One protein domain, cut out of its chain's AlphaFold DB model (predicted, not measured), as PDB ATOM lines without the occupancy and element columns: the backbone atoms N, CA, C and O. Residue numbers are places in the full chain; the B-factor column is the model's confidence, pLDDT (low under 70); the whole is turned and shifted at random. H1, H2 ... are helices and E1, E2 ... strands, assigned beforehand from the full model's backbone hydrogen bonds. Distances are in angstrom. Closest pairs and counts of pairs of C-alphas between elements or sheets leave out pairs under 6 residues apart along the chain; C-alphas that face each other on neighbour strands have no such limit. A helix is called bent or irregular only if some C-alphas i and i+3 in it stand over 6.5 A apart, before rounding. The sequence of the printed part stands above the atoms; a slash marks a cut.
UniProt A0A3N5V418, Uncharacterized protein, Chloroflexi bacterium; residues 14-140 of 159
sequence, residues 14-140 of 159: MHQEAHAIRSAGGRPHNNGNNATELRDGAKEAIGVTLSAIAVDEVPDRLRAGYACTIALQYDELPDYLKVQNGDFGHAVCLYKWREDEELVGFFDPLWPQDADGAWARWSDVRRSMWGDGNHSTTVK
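Overview. This is residues 14 to 140 of the 159 residues of an uncharacterized protein of Chloroflexi bacterium (UniProt A0A3N5V418). A strongly twisted sheet, in the order E1 E6 E2 E3 E4 E5, runs through the model with H3 and H4 packed on one face and H2 over the other face at the E1 and E6 end, three layers with helices on both faces. H1 packs crosswise on H2, clear of the sheet, and the long link of residues 74 to 88 loops round between E2 and E3. The 127 printed residues include four named helices and six named strands, along the chain H1 H2 E1 H3 E2 E3 E4 E5 H4 E6, of mixed class with an antiparallel sheet. The whole is compact, with a radius of gyration of the C-alphas of 13.8 A and spans of 40 by 32 by 30 A.

Along the chain. Start in the sheet with E3, residues 89 to 98, 26.2 A long; find C-alpha 89 at (291.639, 200.520, 265.864), and note that the strand bends by 64 degrees at residue 95. Beside it are E2, residues 67 to 73, 19.4 A, and E4, residues 103 to 107, 12.8 A. E5 is residues 118 to 121, E6 residues 137 to 139 and E1 residues 50 to 52. H2, residues 35 to 46, runs 16.6 A from C-alpha 35 at (296.917, 191.001, 268.954). H3 is residues 55 to 63, 14.0 A, and only just irregular: C-alphas 56 and 59 are 6.9 A apart. H1 is residues 18 to 24, and H4 residues 122 to 128. E6 ends at C-alpha 139, (309.647, 192.114, 271.114).

Arrangement. E2 E3 E4 E5 form a meander, each strand the antiparallel neighbour of the one before; look for N 70 and O 92, 3.0 A, N 95 and O 105, 3.1 A, and N 104 and O 120, 2.8 A. E6 is the antiparallel neighbour of E2, with N 69 and O 137 within hydrogen-bond range at 2.8 A, and of E1, with N 51 and O 138 within range at 3.1 A. E1, H3 and E2 make a split strand-helix-strand unit, two strands running the same way with E6 between them, and its crossover is right-handed. H3 is on the sheet at a height of 7.6 A, over E3 and only just over E2, with 3 C-alphas there; C-alphas 62 and 97, 5.5 A apart, are its closest to E3. H4 is on the same face; H3 and H4 are close but not clearly touching, C-alphas 55 and 126 being closest at 7.5 A. On the opposite face H2, height 9.6 A, lies over E6 and runs along the strands, at 6 degrees to E6 on the local plane. H1 touches H2 about perpendicular, at 84 degrees, the closest C-alphas being Ile 21 and Gly 41, 4.9 A. Every O i to N i+4 pair is within hydrogen-bond range in H1 and H2, against 3 of 5 in H3 and 2 of 3 in H4.

Size, cuts and confidence. The C-alphas of Pro 28 and Asp 100 are farthest apart, 42.0 A. The printed part has no cut, and E2 to E3 is its one long link. Mean pLDDT of the printed part is 71.9, with residues 14 to 52, 113 to 116 and 131 to 140 under 70.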
ATOM      1  N   MET A  14     312.663 204.644 259.989       53.59
ATOM      2  CA  MET A  14     311.819 203.487 259.666       53.59
ATOM      3  C   MET A  14     312.254 202.708 258.418       53.59
ATOM      4  O   MET A  14     312.410 203.282 257.349       53.59
ATOM      5  N   HIS A  15     312.222 201.377 258.489       54.22
ATOM      6  CA  HIS A  15     312.136 200.515 257.303       54.22
ATOM      7  C   HIS A  15     310.855 199.662 257.370       54.22
ATOM      8  O   HIS A  15     310.578 199.023 258.384       54.22
ATOM      9  N   GLN A  16     310.049 199.642 256.302       50.38
ATOM     10  CA  GLN A  16     308.758 198.937 256.285       50.38
ATOM     11  C   GLN A  16     308.908 197.431 255.979       50.38
ATOM     12  O   GLN A  16     308.665 196.981 254.863       50.38
ATOM     13  N   GLU A  17     309.212 196.615 256.993       52.09
ATOM     14  CA  GLU A  17     309.109 195.137 256.899       52.09
ATOM     15  C   GLU A  17     307.652 194.623 257.049       52.09
ATOM     16  O   GLU A  17     307.339 193.451 256.820       52.09
ATOM     17  N   ALA A  18     306.723 195.523 257.387       48.41
ATOM     18  CA  ALA A  18     305.396 195.213 257.915       48.41
ATOM     19  C   ALA A  18     304.435 194.455 256.964       48.41
ATOM     20  O   ALA A  18     303.451 193.853 257.406       48.41
ATOM     21  N   HIS A  19     304.721 194.436 255.659       45.94
ATOM     22  CA  HIS A  19     303.945 193.681 254.666       45.94
ATOM     23  C   HIS A  19     304.148 192.157 254.749       45.94
ATOM     24  O   HIS A  19     303.221 191.411 254.419       45.94
ATOM     25  N   ALA A  20     305.314 191.680 255.202       51.97
ATOM     26  CA  ALA A  20     305.604 190.245 255.293       51.97
ATOM     27  C   ALA A  20     304.802 189.586 256.429       51.97
ATOM     28  O   ALA A  20     304.082 188.615 256.207       51.97
ATOM     29  N   ILE A  21     304.830 190.199 257.616       48.59
ATOM     30  CA  ILE A  21     304.085 189.785 258.820       48.59
ATOM     31  C   ILE A  21     302.587 189.711 258.540       48.59
ATOM     32  O   ILE A  21     301.929 188.730 258.879       48.59
ATOM     33  N   ARG A  22     302.038 190.738 257.878       50.59
ATOM     34  CA  ARG A  22     300.607 190.791 257.557       50.59
ATOM     35  C   ARG A  22     300.199 189.750 256.510       50.59
ATOM     36  O   ARG A  22     299.050 189.324 256.502       50.59
ATOM     37  N   SER A  23     301.120 189.356 255.628       53.69
ATOM     38  CA  SER A  23     300.885 188.286 254.650       53.69
ATOM     39  C   SER A  23     300.929 186.898 255.300       53.69
ATOM     40  O   SER A  23     300.138 186.042 254.918       53.69
ATOM     41  N   ALA A  24     301.784 186.693 256.312       54.78
ATOM     42  CA  ALA A  24     301.783 185.481 257.137       54.78
ATOM     43  C   ALA A  24     300.519 185.381 258.017       54.78
ATOM     44  O   ALA A  24     299.876 184.340 258.053       54.78
ATOM     45  N   GLY A  25     300.075 186.495 258.618       48.06
ATOM     46  CA  GLY A  25     298.885 186.584 259.482       48.06
ATOM     47  C   GLY A  25     297.515 186.308 258.829       48.06
ATOM     48  O   GLY A  25     296.484 186.652 259.408       48.06
ATOM     49  N   GLY A  26     297.473 185.737 257.620       48.09
ATOM     50  CA  GLY A  26     296.332 184.983 257.083       48.09
ATOM     51  C   GLY A  26     295.048 185.737 256.707       48.09
ATOM     52  O   GLY A  26     294.092 185.090 256.274       48.09
ATOM     53  N   ARG A  27     294.972 187.069 256.847       47.78
ATOM     54  CA  ARG A  27     293.729 187.844 256.630       47.78
ATOM     55  C   ARG A  27     293.820 188.864 255.478       47.78
ATOM     56  O   ARG A  27     294.884 189.437 255.239       47.78
ATOM     57  N   PRO A  28     292.703 189.140 254.767       53.00
ATOM     58  CA  PRO A  28     292.648 190.173 253.730       53.00
ATOM     59  C   PRO A  28     293.031 191.574 254.229       53.00
ATOM     60  O   PRO A  28     292.764 191.938 255.375       53.00
ATOM     61  N   HIS A  29     293.593 192.391 253.329       45.84
ATOM     62  CA  HIS A  29     294.159 193.726 253.603       45.84
ATOM     63  C   HIS A  29     293.265 194.651 254.451       45.84
ATOM     64  O   HIS A  29     293.762 195.471 255.223       45.84
ATOM     65  N   ASN A  30     291.954 194.556 254.264       51.31
ATOM     66  CA  ASN A  30     290.937 195.444 254.815       51.31
ATOM     67  C   ASN A  30     290.380 195.010 256.181       51.31
ATOM     68  O   ASN A  30     289.626 195.775 256.767       51.31
ATOM     69  N   ASN A  31     290.722 193.820 256.690       52.38
ATOM     70  CA  ASN A  31     290.030 193.234 257.847       52.38
ATOM     71  C   ASN A  31     290.800 193.332 259.181       52.38
ATOM     72  O   ASN A  31     290.332 192.826 260.198       52.38
ATOM     73  N   GLY A  32     291.984 193.959 259.168       55.72
ATOM     74  CA  GLY A  32     292.871 194.061 260.329       55.72
ATOM     75  C   GLY A  32     293.465 192.720 260.784       55.72
ATOM     76  O   GLY A  32     293.173 191.664 260.224       55.72
ATOM     77  N   ASN A  33     294.309 192.789 261.814       58.34
ATOM     78  CA  ASN A  33     294.779 191.629 262.565       58.34
ATOM     79  C   ASN A  33     294.646 191.924 264.061       58.34
ATOM     80  O   ASN A  33     294.975 193.029 264.489       58.34
ATOM     81  N   ASN A  34     294.175 190.961 264.851       63.12
ATOM     82  CA  ASN A  34     294.128 191.094 266.309       63.12
ATOM     83  C   ASN A  34     295.505 190.830 266.953       63.12
ATOM     84  O   ASN A  34     296.438 190.363 266.302       63.12
ATOM     85  N   ALA A  35     295.637 191.109 268.252       62.75
ATOM     86  CA  ALA A  35     296.917 191.001 268.954       62.75
ATOM     87  C   ALA A  35     297.514 189.579 268.981       62.75
ATOM     88  O   ALA A  35     298.730 189.461 269.085       62.75
ATOM     89  N   THR A  36     296.710 188.516 268.876       64.38
ATOM     90  CA  THR A  36     297.204 187.131 268.756       64.38
ATOM     91  C   THR A  36     297.692 186.853 267.336       64.38
ATOM     92  O   THR A  36     298.824 186.421 267.160       64.38
ATOM     93  N   GLU A  37     296.903 187.218 266.321       64.12
ATOM     94  CA  GLU A  37     297.279 187.079 264.905       64.12
ATOM     95  C   GLU A  37     298.574 187.849 264.566       64.12
ATOM     96  O   GLU A  37     299.366 187.404 263.737       64.12
ATOM     97  N   LEU A  38     298.833 188.981 265.239       62.16
ATOM     98  CA  LEU A  38     300.104 189.709 265.136       62.16
ATOM     99  C   LEU A  38     301.287 188.959 265.777       62.16
ATOM    100  O   LEU A  38     302.391 189.023 265.238       62.16
ATOM    101  N   ARG A  39     301.084 188.234 266.891       63.38
ATOM    102  CA  ARG A  39     302.123 187.387 267.521       63.38
ATOM    103  C   ARG A  39     302.496 186.223 266.617       63.38
ATOM    104  O   ARG A  39     303.681 185.987 266.390       63.38
ATOM    105  N   ASP A  40     301.486 185.541 266.091       64.62
ATOM    106  CA  ASP A  40     301.669 184.384 265.221       64.62
ATOM    107  C   ASP A  40     302.329 184.812 263.901       64.62
ATOM    108  O   ASP A  40     303.374 184.276 263.534       64.62
ATOM    109  N   GLY A  41     301.838 185.885 263.269       60.44
ATOM    110  CA  GLY A  41     302.439 186.445 262.055       60.44
ATOM    111  C   GLY A  41     303.883 186.937 262.237       60.44
ATOM    112  O   GLY A  41     304.699 186.761 261.333       60.44
ATOM    113  N   ALA A  42     304.245 187.527 263.385       59.91
ATOM    114  CA  ALA A  42     305.627 187.959 263.651       59.91
ATOM    115  C   ALA A  42     306.580 186.768 263.851       59.91
ATOM    116  O   ALA A  42     307.723 186.783 263.376       59.91
ATOM    117  N   LYS A  43     306.090 185.711 264.505       61.47
ATOM    118  CA  LYS A  43     306.816 184.453 264.684       61.47
ATOM    119  C   LYS A  43     307.021 183.733 263.351       61.47
ATOM    120  O   LYS A  43     308.120 183.246 263.102       61.47
ATOM    121  N   GLU A  44     306.004 183.681 262.496       57.38
ATOM    122  CA  GLU A  44     306.073 183.002 261.198       57.38
ATOM    123  C   GLU A  44     306.883 183.777 260.154       57.38
ATOM    124  O   GLU A  44     307.697 183.180 259.453       57.38
ATOM    125  N   ALA A  45     306.707 185.099 260.056       55.16
ATOM    126  CA  ALA A  45     307.357 185.890 259.011       55.16
ATOM    127  C   ALA A  45     308.854 186.128 259.253       55.16
ATOM    128  O   ALA A  45     309.603 186.229 258.281       55.16
ATOM    129  N   ILE A  46     309.296 186.247 260.516       54.78
ATOM    130  CA  ILE A  46     310.703 186.568 260.830       54.78
ATOM    131  C   ILE A  46     311.319 185.793 262.010       54.78
ATOM    132  O   ILE A  46     312.450 186.079 262.402       54.78
ATOM    133  N   GLY A  47     310.595 184.857 262.633       56.94
ATOM    134  CA  GLY A  47     311.106 184.089 263.775       56.94
ATOM    135  C   GLY A  47     311.127 184.824 265.123       56.94
ATOM    136  O   GLY A  47     311.801 184.361 266.044       56.94
ATOM    137  N   VAL A  48     310.413 185.948 265.279       60.19
ATOM    138  CA  VAL A  48     310.376 186.712 266.542       60.19
ATOM    139  C   VAL A  48     309.160 186.344 267.388       60.19
ATOM    140  O   VAL A  48     308.016 186.524 266.983       60.19
ATOM    141  N   THR A  49     309.412 185.883 268.614       62.69
ATOM    142  CA  THR A  49     308.366 185.662 269.619       62.69
ATOM    143  C   THR A  49     307.933 186.988 270.238       62.69
ATOM    144  O   THR A  49     308.731 187.657 270.897       62.69
ATOM    145  N   LEU A  50     306.655 187.328 270.068       65.56
ATOM    146  CA  LEU A  50     305.989 188.428 270.763       65.56
ATOM    147  C   LEU A  50     305.319 187.938 272.059       65.56
ATOM    148  O   LEU A  50     304.577 186.955 272.034       65.56
ATOM    149  N   SER A  51     305.512 188.658 273.169       67.69
ATOM    150  CA  SER A  51     304.850 188.381 274.460       67.69
ATOM    151  C   SER A  51     303.834 189.465 274.815       67.69
ATOM    152  O   SER A  51     304.139 190.651 274.690       67.69
ATOM    153  N   ALA A  52     302.641 189.083 275.281       69.81
ATOM    154  CA  ALA A  52     301.666 190.037 275.818       69.81
ATOM    155  C   ALA A  52     302.149 190.635 277.153       69.81
ATOM    156  O   ALA A  52     302.809 189.935 277.922       69.81
ATOM    157  N   ILE A  53     301.822 191.905 277.410       72.94
ATOM    158  CA  ILE A  53     302.182 192.645 278.635       72.94
ATOM    159  C   ILE A  53     301.041 193.573 279.064       72.94
ATOM    160  O   ILE A  53     300.258 194.010 278.224       72.94
ATOM    161  N   ALA A  54     300.966 193.940 280.341       77.62
ATOM    162  CA  ALA A  54     300.046 194.991 280.773       77.62
ATOM    163  C   ALA A  54     300.466 196.365 280.205       77.62
ATOM    164  O   ALA A  54     301.650 196.623 279.988       77.62
ATOM    165  N   VAL A  55     299.508 197.284 280.011       81.44
ATOM    166  CA  VAL A  55     299.800 198.660 279.542       81.44
ATOM    167  C   VAL A  55     300.792 199.363 280.469       81.44
ATOM    168  O   VAL A  55     301.728 200.008 280.006       81.44
ATOM    169  N   ASP A  56     300.624 199.194 281.779       84.06
ATOM    170  CA  ASP A  56     301.474 199.840 282.779       84.06
ATOM    171  C   ASP A  56     302.874 199.196 282.899       84.06
ATOM    172  O   ASP A  56     303.766 199.801 283.483       84.06
ATOM    173  N   GLU A  57     303.118 198.027 282.285       83.69
ATOM    174  CA  GLU A  57     304.472 197.461 282.143       83.69
ATOM    175  C   GLU A  57     305.259 198.078 280.970       83.69
ATOM    176  O   GLU A  57     306.480 197.927 280.914       83.69
ATOM    177  N   VAL A  58     304.597 198.748 280.015       84.62
ATOM    178  CA  VAL A  58     305.235 199.269 278.789       84.62
ATOM    179  C   VAL A  58     306.453 200.162 279.084       84.62
ATOM    180  O   VAL A  58     307.501 199.893 278.490       84.62
ATOM    181  N   PRO A  59     306.404 201.155 280.002       89.00
ATOM    182  CA  PRO A  59     307.569 201.985 280.316       89.00
ATOM    183  C   PRO A  59     308.775 201.168 280.791       89.00
ATOM    184  O   PRO A  59     309.890 201.390 280.328       89.00
ATOM    185  N   ASP A  60     308.561 200.162 281.640       85.62
ATOM    186  CA  ASP A  60     309.642 199.338 282.190       85.62
ATOM    187  C   ASP A  60     310.255 198.403 281.143       85.62
ATOM    188  O   ASP A  60     311.464 198.156 281.154       85.62
ATOM    189  N   ARG A  61     309.458 197.936 280.175       83.00
ATOM    190  CA  ARG A  61     309.983 197.211 279.008       83.00
ATOM    191  C   ARG A  61     310.818 198.136 278.119       83.00
ATOM    192  O   ARG A  61     311.923 197.753 277.742       83.00
ATOM    193  N   LEU A  62     310.350 199.353 277.838       83.12
ATOM    194  CA  LEU A  62     311.096 200.338 277.043       83.12
ATOM    195  C   LEU A  62     312.413 200.752 277.729       83.12
ATOM    196  O   LEU A  62     313.454 200.785 277.074       83.12
ATOM    197  N   ARG A  63     312.402 200.978 279.052       84.25
ATOM    198  CA  ARG A  63     313.603 201.207 279.884       84.25
ATOM    199  C   ARG A  63     314.599 200.056 279.806       84.25
ATOM    200  O   ARG A  63     315.796 200.280 279.660       84.25
ATOM    201  N   ALA A  64     314.106 198.819 279.861       79.56
ATOM    202  CA  ALA A  64     314.920 197.616 279.707       79.56
ATOM    203  C   ALA A  64     315.371 197.358 278.250       79.56
ATOM    204  O   ALA A  64     315.913 196.290 277.959       79.56
ATOM    205  N   GLY A  65     315.147 198.309 277.334       74.50
ATOM    206  CA  GLY A  65     315.578 198.236 275.944       74.50
ATOM    207  C   GLY A  65     314.765 197.268 275.091       74.50
ATOM    208  O   GLY A  65     315.311 196.708 274.149       74.50
ATOM    209  N   TYR A  66     313.492 197.029 275.416       74.81
ATOM    210  CA  TYR A  66     312.549 196.285 274.575       74.81
ATOM    211  C   TYR A  66     311.782 197.251 273.670       74.81
ATOM    212  O   TYR A  66     311.655 198.435 273.972       74.81
ATOM    213  N   ALA A  67     311.202 196.722 272.596       77.06
ATOM    214  CA  ALA A  67     310.237 197.446 271.779       77.06
ATOM    215  C   ALA A  67     308.839 196.835 271.952       77.06
ATOM    216  O   ALA A  67     308.693 195.617 272.089       77.06
ATOM    217  N   CYS A  68     307.813 197.683 271.947       77.00
ATOM    218  CA  CYS A  68     306.430 197.314 272.228       77.00
ATOM    219  C   CYS A  68     305.535 197.698 271.044       77.00
ATOM    220  O   CYS A  68     305.400 198.876 270.728       77.00
ATOM    221  N   THR A  69     304.891 196.721 270.412       77.88
ATOM    222  CA  THR A  69     303.794 196.966 269.470       77.88
ATOM    223  C   THR A  69     302.496 197.028 270.265       77.88
ATOM    224  O   THR A  69     302.074 196.027 270.852       77.88
ATOM    225  N   ILE A  70     301.872 198.203 270.296       77.00
ATOM    226  CA  ILE A  70     300.630 198.466 271.032       77.00
ATOM    227  C   ILE A  70     299.442 198.575 270.073       77.00
ATOM    228  O   ILE A  70     299.612 198.961 268.917       77.00
ATOM    229  N   ALA A  71     298.243 198.266 270.568       77.62
ATOM    230  CA  ALA A  71     296.983 198.585 269.903       77.62
ATOM    231  C   ALA A  71     296.318 199.791 270.580       77.62
ATOM    232  O   ALA A  71     296.303 199.895 271.811       77.62
ATOM    233  N   LEU A  72     295.774 200.688 269.764       82.31
ATOM    234  CA  LEU A  72     295.178 201.947 270.188       82.31
ATOM    235  C   LEU A  72     293.970 202.329 269.330       82.31
ATOM    236  O   LEU A  72     293.744 201.767 268.258       82.31
ATOM    237  N   GLN A  73     293.225 203.316 269.801       85.12
ATOM    238  CA  GLN A  73     292.123 203.963 269.114       85.12
ATOM    239  C   GLN A  73     292.649 205.218 268.389       85.12
ATOM    240  O   GLN A  73     293.194 206.123 269.022       85.12
ATOM    241  N   TYR A  74     292.580 205.256 267.052       85.12
ATOM    242  CA  TYR A  74     293.374 206.216 266.267       85.12
ATOM    243  C   TYR A  74     292.899 207.671 266.376       85.12
ATOM    244  O   TYR A  74     293.723 208.585 266.344       85.12
ATOM    245  N   ASP A  75     291.601 207.919 266.548       87.75
ATOM    246  CA  ASP A  75     291.063 209.269 266.745       87.75
ATOM    247  C   ASP A  75     291.402 209.857 268.127       87.75
ATOM    248  O   ASP A  75     291.489 211.082 268.242       87.75
ATOM    249  N   GLU A  76     291.704 209.021 269.127       88.94
ATOM    250  CA  GLU A  76     292.159 209.447 270.460       88.94
ATOM    251  C   GLU A  76     293.637 209.873 270.519       88.94
ATOM    252  O   GLU A  76     294.047 210.507 271.496       88.94
ATOM    253  N   LEU A  77     294.446 209.576 269.492       90.00
ATOM    254  CA  LEU A  77     295.813 210.105 269.395       90.00
ATOM    255  C   LEU A  77     295.810 211.639 269.257       90.00
ATOM    256  O   LEU A  77     294.913 212.209 268.633       90.00
ATOM    257  N   PRO A  78     296.832 212.349 269.761       90.31
ATOM    258  CA  PRO A  78     296.990 213.767 269.474       90.31
ATOM    259  C   PRO A  78     297.354 213.992 267.997       90.31
ATOM    260  O   PRO A  78     298.061 213.190 267.384       90.31
ATOM    261  N   ASP A  79     296.916 215.117 267.430       89.25
ATOM    262  CA  ASP A  79     297.034 215.379 265.987       89.25
ATOM    263  C   ASP A  79     298.484 215.416 265.474       89.25
ATOM    264  O   ASP A  79     298.721 215.107 264.310       89.25
ATOM    265  N   TYR A  80     299.468 215.699 266.337       87.31
ATOM    266  CA  TYR A  80     300.893 215.668 265.975       87.31
ATOM    267  C   TYR A  80     301.451 214.255 265.707       87.31
ATOM    268  O   TYR A  80     302.569 214.138 265.210       87.31
ATOM    269  N   LEU A  81     300.697 213.195 266.026       87.62
ATOM    270  CA  LEU A  81     301.052 211.796 265.741       87.62
ATOM    271  C   LEU A  81     300.234 211.186 264.592       87.62
ATOM    272  O   LEU A  81     300.555 210.091 264.128       87.62
ATOM    273  N   LYS A  82     299.190 211.879 264.122       84.25
ATOM    274  CA  LYS A  82     298.292 211.412 263.061       84.25
ATOM    275  C   LYS A  82     298.778 211.860 261.682       84.25
ATOM    276  O   LYS A  82     299.247 212.981 261.510       84.25
ATOM    277  N   VAL A  83     298.559 211.020 260.668       81.06
ATOM    278  CA  VAL A  83     298.656 211.418 259.243       81.06
ATOM    279  C   VAL A  83     297.306 211.458 258.526       81.06
ATOM    280  O   VAL A  83     297.211 211.951 257.405       81.06
ATOM    281  N   GLN A  84     296.248 210.966 259.170       81.38
ATOM    282  CA  GLN A  84     294.882 210.990 258.657       81.38
ATOM    283  C   GLN A  84     293.876 211.109 259.807       81.38
ATOM    284  O   GLN A  84     294.214 210.874 260.963       81.38
ATOM    285  N   ASN A  85     292.625 211.439 259.490       82.31
ATOM    286  CA  ASN A  85     291.527 211.419 260.456       82.31
ATOM    287  C   ASN A  85     290.689 210.150 260.269       82.31
ATOM    288  O   ASN A  85     290.426 209.750 259.134       82.31
ATOM    289  N   GLY A  86     290.236 209.547 261.368       80.44
ATOM    290  CA  GLY A  86     289.292 208.433 261.341       80.44
ATOM    291  C   GLY A  86     289.194 207.701 262.677       80.44
ATOM    292  O   GLY A  86     290.197 207.537 263.365       80.44
ATOM    293  N   ASP A  87     287.986 207.247 262.998       86.12
ATOM    294  CA  ASP A  87     287.685 206.321 264.094       86.12
ATOM    295  C   ASP A  87     287.974 204.889 263.613       86.12
ATOM    296  O   ASP A  87     287.263 204.346 262.761       86.12
ATOM    297  N   PHE A  88     289.085 204.319 264.084       79.12
ATOM    298  CA  PHE A  88     289.455 202.924 263.862       79.12
ATOM    299  C   PHE A  88     290.532 202.466 264.852       79.12
ATOM    300  O   PHE A  88     291.389 203.239 265.284       79.12
ATOM    301  N   GLY A  89     290.542 201.162 265.146       76.75
ATOM    302  CA  GLY A  89     291.639 200.520 265.864       76.75
ATOM    303  C   GLY A  89     292.910 200.457 265.017       76.75
ATOM    304  O   GLY A  89     292.879 199.979 263.878       76.75
ATOM    305  N   HIS A  90     294.028 200.910 265.578       79.12
ATOM    306  CA  HIS A  90     295.331 200.955 264.917       79.12
ATOM    307  C   HIS A  90     296.445 200.350 265.780       79.12
ATOM    308  O   HIS A  90     296.292 200.187 266.988       79.12
ATOM    309  N   ALA A  91     297.570 199.998 265.155       76.31
ATOM    310  CA  ALA A  91     298.719 199.412 265.835       76.31
ATOM    311  C   ALA A  91     300.002 200.152 265.462       76.31
ATOM    312  O   ALA A  91     300.284 200.355 264.279       76.31
ATOM    313  N   VAL A  92     300.771 200.524 266.482       80.12
ATOM    314  CA  VAL A  92     301.968 201.375 266.387       80.12
ATOM    315  C   VAL A  92     303.113 200.768 267.199       80.12
ATOM    316  O   VAL A  92     302.887 199.911 268.058       80.12
ATOM    317  N   CYS A  93     304.348 201.191 266.926       81.56
ATOM    318  CA  CYS A  93     305.536 200.700 267.621       81.56
ATOM    319  C   CYS A  93     306.098 201.757 268.581       81.56
ATOM    320  O   CYS A  93     306.274 202.918 268.214       81.56
ATOM    321  N   LEU A  94     306.411 201.326 269.801       84.62
ATOM    322  CA  LEU A  94     307.115 202.088 270.825       84.62
ATOM    323  C   LEU A  94     308.507 201.482 271.020       84.62
ATOM    324  O   LEU A  94     308.614 200.263 271.168       84.62
ATOM    325  N   TYR A  95     309.567 202.292 271.010       77.31
ATOM    326  CA  TYR A  95     310.925 201.752 270.812       77.31
ATOM    327  C   TYR A  95     312.043 202.327 271.700       77.31
ATOM    328  O   TYR A  95     313.118 201.733 271.768       77.31
ATOM    329  N   LYS A  96     311.810 203.453 272.384       81.94
ATOM    330  CA  LYS A  96     312.745 204.084 273.338       81.94
ATOM    331  C   LYS A  96     311.973 204.758 274.472       81.94
ATOM    332  O   LYS A  96     310.833 205.166 274.266       81.94
ATOM    333  N   TRP A  97     312.617 204.926 275.624       87.62
ATOM    334  CA  TRP A  97     312.118 205.708 276.760       87.62
ATOM    335  C   TRP A  97     313.070 206.868 277.087       87.62
ATOM    336  O   TRP A  97     314.289 206.703 277.003       87.62
ATOM    337  N   ARG A  98     312.519 208.022 277.474       89.38
ATOM    338  CA  ARG A  98     313.241 209.221 277.924       89.38
ATOM    339  C   ARG A  98     312.705 209.649 279.294       89.38
ATOM    340  O   ARG A  98     311.569 210.101 279.405       89.38
ATOM    341  N   GLU A  99     313.521 209.469 280.334       87.94
ATOM    342  CA  GLU A  99     313.125 209.673 281.743       87.94
ATOM    343  C   GLU A  99     312.874 211.142 282.121       87.94
ATOM    344  O   GLU A  99     312.143 211.417 283.064       87.94
ATOM    345  N   ASP A 100     313.503 212.085 281.421       83.75
ATOM    346  CA  ASP A 100     313.506 213.518 281.739       83.75
ATOM    347  C   ASP A 100     312.150 214.207 281.513       83.75
ATOM    348  O   ASP A 100     311.794 215.132 282.242       83.75
ATOM    349  N   GLU A 101     311.398 213.752 280.512       83.19
ATOM    350  CA  GLU A 101     310.106 214.319 280.103       83.19
ATOM    351  C   GLU A 101     308.991 213.252 279.975       83.19
ATOM    352  O   GLU A 101     307.923 213.541 279.438       83.19
ATOM    353  N   GLU A 102     309.231 212.023 280.456       92.31
ATOM    354  CA  GLU A 102     308.355 210.846 280.277       92.31
ATOM    355  C   GLU A 102     307.957 210.611 278.807       92.31
ATOM    356  O   GLU A 102     306.794 210.341 278.475       92.31
ATOM    357  N   LEU A 103     308.930 210.749 277.898       92.31
ATOM    358  CA  LEU A 103     308.689 210.578 276.468       92.31
ATOM    359  C   LEU A 103     308.981 209.154 276.009       92.31
ATOM    360  O   LEU A 103     309.961 208.518 276.402       92.31
ATOM    361  N   VAL A 104     308.149 208.695 275.085       90.06
ATOM    362  CA  VAL A 104     308.317 207.448 274.356       90.06
ATOM    363  C   VAL A 104     308.644 207.748 272.895       90.06
ATOM    364  O   VAL A 104     308.038 208.623 272.275       90.06
ATOM    365  N   GLY A 105     309.611 207.018 272.340       86.81
ATOM    366  CA  GLY A 105     309.830 206.990 270.897       86.81
ATOM    367  C   GLY A 105     308.669 206.251 270.232       86.81
ATOM    368  O   GLY A 105     308.430 205.090 270.570       86.81
ATOM    369  N   PHE A 106     307.966 206.912 269.315       86.38
ATOM    370  CA  PHE A 106     306.724 206.464 268.682       86.38
ATOM    371  C   PHE A 106     306.872 206.374 267.153       86.38
ATOM    372  O   PHE A 106     307.403 207.289 266.519       86.38
ATOM    373  N   PHE A 107     306.341 205.298 266.566       81.94
ATOM    374  CA  PHE A 107     306.260 205.074 265.120       81.94
ATOM    375  C   PHE A 107     304.869 204.589 264.693       81.94
ATOM    376  O   PHE A 107     304.427 203.514 265.110       81.94
ATOM    377  N   ASP A 108     304.228 205.324 263.783       80.75
ATOM    378  CA  ASP A 108     303.014 204.894 263.084       80.75
ATOM    379  C   ASP A 108     303.379 204.282 261.709       80.75
ATOM    380  O   ASP A 108     304.010 204.951 260.889       80.75
ATOM    381  N   PRO A 109     302.970 203.035 261.396       73.44
ATOM    382  CA  PRO A 109     303.219 202.414 260.089       73.44
ATOM    383  C   PRO A 109     302.502 203.085 258.900       73.44
ATOM    384  O   PRO A 109     302.734 202.682 257.761       73.44
ATOM    385  N   LEU A 110     301.622 204.067 259.131       76.94
ATOM    386  CA  LEU A 110     301.046 204.930 258.091       76.94
ATOM    387  C   LEU A 110     302.007 206.044 257.640       76.94
ATOM    388  O   LEU A 110     301.754 206.682 256.617       76.94
ATOM    389  N   TRP A 111     303.097 206.295 258.372       76.25
ATOM    390  CA  TRP A 111     304.111 207.267 257.968       76.25
ATOM    391  C   TRP A 111     304.955 206.753 256.781       76.25
ATOM    392  O   TRP A 111     305.065 205.537 256.571       76.25
ATOM    393  N   PRO A 112     305.568 207.657 255.988       71.62
ATOM    394  CA  PRO A 112     306.447 207.280 254.882       71.62
ATOM    395  C   PRO A 112     307.597 206.351 255.299       71.62
ATOM    396  O   PRO A 112     308.055 206.368 256.442       71.62
ATOM    397  N   GLN A 113     308.108 205.568 254.345       67.19
ATOM    398  CA  GLN A 113     309.375 204.850 254.526       67.19
ATOM    399  C   GLN A 113     310.505 205.842 254.834       67.19
ATOM    400  O   GLN A 113     310.484 206.974 254.353       67.19
ATOM    401  N   ASP A 114     311.458 205.415 255.663       65.50
ATOM    402  CA  ASP A 114     312.604 206.201 256.132       65.50
ATOM    403  C   ASP A 114     312.255 207.498 256.892       65.50
ATOM    404  O   ASP A 114     313.143 208.311 257.156       65.50
ATOM    405  N   ALA A 115     310.990 207.677 257.305       67.12
ATOM    406  CA  ALA A 115     310.598 208.736 258.231       67.12
ATOM    407  C   ALA A 115     311.315 208.583 259.585       67.12
ATOM    408  O   ALA A 115     311.519 207.463 260.072       67.12
ATOM    409  N   ASP A 116     311.671 209.718 260.186       68.69
ATOM    410  CA  ASP A 116     312.205 209.775 261.545       68.69
ATOM    411  C   ASP A 116     311.079 209.539 262.575       68.69
ATOM    412  O   ASP A 116     309.925 209.918 262.360       68.69
ATOM    413  N   GLY A 117     311.409 208.909 263.704       72.12
ATOM    414  CA  GLY A 117     310.468 208.667 264.802       72.12
ATOM    415  C   GLY A 117     310.083 209.942 265.553       72.12
ATOM    416  O   GLY A 117     310.888 210.868 265.678       72.12
ATOM    417  N   ALA A 118     308.867 209.987 266.104       83.94
ATOM    418  CA  ALA A 118     308.455 211.090 266.971       83.94
ATOM    419  C   ALA A 118     308.741 210.775 268.442       83.94
ATOM    420  O   ALA A 118     308.643 209.630 268.885       83.94
ATOM    421  N   TRP A 119     309.003 211.820 269.225       88.50
ATOM    422  CA  TRP A 119     308.901 211.751 270.678       88.50
ATOM    423  C   TRP A 119     307.486 212.151 271.094       88.50
ATOM    424  O   TRP A 119     307.056 213.273 270.835       88.50
ATOM    425  N   ALA A 120     306.773 211.231 271.737       91.12
ATOM    426  CA  ALA A 120     305.425 211.442 272.256       91.12
ATOM    427  C   ALA A 120     305.437 211.396 273.786       91.12
ATOM    428  O   ALA A 120     306.200 210.626 274.369       91.12
ATOM    429  N   ARG A 121     304.573 212.164 274.456       93.75
ATOM    430  CA  ARG A 121     304.380 212.001 275.906       93.75
ATOM    431  C   ARG A 121     303.706 210.667 276.183       93.75
ATOM    432  O   ARG A 121     302.716 210.328 275.531       93.75
ATOM    433  N   TRP A 122     304.187 209.934 277.186       92.94
ATOM    434  CA  TRP A 122     303.569 208.666 277.578       92.94
ATOM    435  C   TRP A 122     302.087 208.826 277.946       92.94
ATOM    436  O   TRP A 122     301.279 207.972 277.589       92.94
ATOM    437  N   SER A 123     301.708 209.950 278.565       92.06
ATOM    438  CA  SER A 123     300.310 210.302 278.859       92.06
ATOM    439  C   SER A 123     299.400 210.285 277.631       92.06
ATOM    440  O   SER A 123     298.266 209.812 277.713       92.06
ATOM    441  N   ASP A 124     299.893 210.799 276.503       91.38
ATOM    442  CA  ASP A 124     299.113 210.985 275.281       91.38
ATOM    443  C   ASP A 124     298.893 209.628 274.605       91.38
ATOM    444  O   ASP A 124     297.771 209.271 274.250       91.38
ATOM    445  N   VAL A 125     299.965 208.834 274.512       90.44
ATOM    446  CA  VAL A 125     299.927 207.478 273.954       90.44
ATOM    447  C   VAL A 125     299.064 206.567 274.826       90.44
ATOM    448  O   VAL A 125     298.118 205.967 274.315       90.44
ATOM    449  N   ARG A 126     299.320 206.507 276.143       89.69
ATOM    450  CA  ARG A 126     298.593 205.644 277.092       89.69
ATOM    451  C   ARG A 126     297.089 205.900 277.071       89.69
ATOM    452  O   ARG A 126     296.325 204.953 277.223       89.69
ATOM    453  N   ARG A 127     296.657 207.153 276.883       87.50
ATOM    454  CA  ARG A 127     295.231 207.499 276.800       87.50
ATOM    455  C   ARG A 127     294.529 206.811 275.628       87.50
ATOM    456  O   ARG A 127     293.410 206.363 275.821       87.50
ATOM    457  N   SER A 128     295.186 206.719 274.472       87.62
ATOM    458  CA  SER A 128     294.631 206.092 273.261       87.62
ATOM    459  C   SER A 128     294.652 204.556 273.279       87.62
ATOM    460  O   SER A 128     294.071 203.917 272.405       87.62
ATOM    461  N   MET A 129     295.357 203.925 274.225       84.56
ATOM    462  CA  MET A 129     295.560 202.472 274.236       84.56
ATOM    463  C   MET A 129     294.333 201.702 274.731       84.56
ATOM    464  O   MET A 129     293.683 202.083 275.704       84.56
ATOM    465  N   TRP A 130     294.069 200.538 274.130       74.38
ATOM    466  CA  TRP A 130     292.986 199.664 274.586       74.38
ATOM    467  C   TRP A 130     293.287 199.048 275.970       74.38
ATOM    468  O   TRP A 130     294.329 198.431 276.206       74.38
ATOM    469  N   GLY A 131     292.352 199.269 276.899       56.72
ATOM    470  CA  GLY A 131     292.633 199.498 278.323       56.72
ATOM    471  C   GLY A 131     292.913 198.305 279.244       56.72
ATOM    472  O   GLY A 131     292.611 198.409 280.430       56.72
ATOM    473  N   ASP A 132     293.463 197.190 278.756       52.44
ATOM    474  CA  ASP A 132     293.800 196.025 279.604       52.44
ATOM    475  C   ASP A 132     295.167 195.364 279.321       52.44
ATOM    476  O   ASP A 132     295.588 194.474 280.056       52.44
ATOM    477  N   GLY A 133     295.879 195.776 278.268       46.78
ATOM    478  CA  GLY A 133     297.196 195.232 277.914       46.78
ATOM    479  C   GLY A 133     297.189 193.875 277.198       46.78
ATOM    480  O   GLY A 133     298.143 193.572 276.488       46.78
ATOM    481  N   ASN A 134     296.087 193.112 277.197       45.59
ATOM    482  CA  ASN A 134     295.965 191.903 276.357       45.59
ATOM    483  C   ASN A 134     296.155 192.200 274.853       45.59
ATOM    484  O   ASN A 134     296.436 191.304 274.050       45.59
ATOM    485  N   HIS A 135     296.038 193.478 274.497       50.94
ATOM    486  CA  HIS A 135     296.166 194.060 273.170       50.94
ATOM    487  C   HIS A 135     297.562 194.658 272.882       50.94
ATOM    488  O   HIS A 135     297.818 195.100 271.766       50.94
ATOM    489  N   SER A 136     298.477 194.652 273.860       52.47
ATOM    490  CA  SER A 136     299.871 195.103 273.729       52.47
ATOM    491  C   SER A 136     300.830 193.915 273.654       52.47
ATOM    492  O   SER A 136     300.625 192.888 274.300       52.47
ATOM    493  N   THR A 137     301.885 194.031 272.847       53.53
ATOM    494  CA  THR A 137     302.838 192.946 272.576       53.53
ATOM    495  C   THR A 137     304.279 193.451 272.576       53.53
ATOM    496  O   THR A 137     304.559 194.547 272.104       53.53
ATOM    497  N   THR A 138     305.212 192.659 273.098       50.22
ATOM    498  CA  THR A 138     306.634 193.019 273.235       50.22
ATOM    499  C   THR A 138     307.531 192.149 272.382       50.22
ATOM    500  O   THR A 138     307.422 190.924 272.419       50.22
ATOM    501  N   VAL A 139     308.474 192.780 271.682       46.38
ATOM    502  CA  VAL A 139     309.647 192.114 271.114       46.38
ATOM    503  C   VAL A 139     310.768 192.169 272.145       46.38
ATOM    504  O   VAL A 139     311.164 193.253 272.580       46.38
ATOM    505  N   LYS A 140     311.361 191.016 272.477       36.94
ATOM    506  CA  LYS A 140     312.706 191.020 273.060       36.94
ATOM    507  C   LYS A 140     313.690 191.482 271.993       36.94
ATOM    508  O   LYS A 140     314.014 190.726 271.080       36.94
TER     509      LYS A 140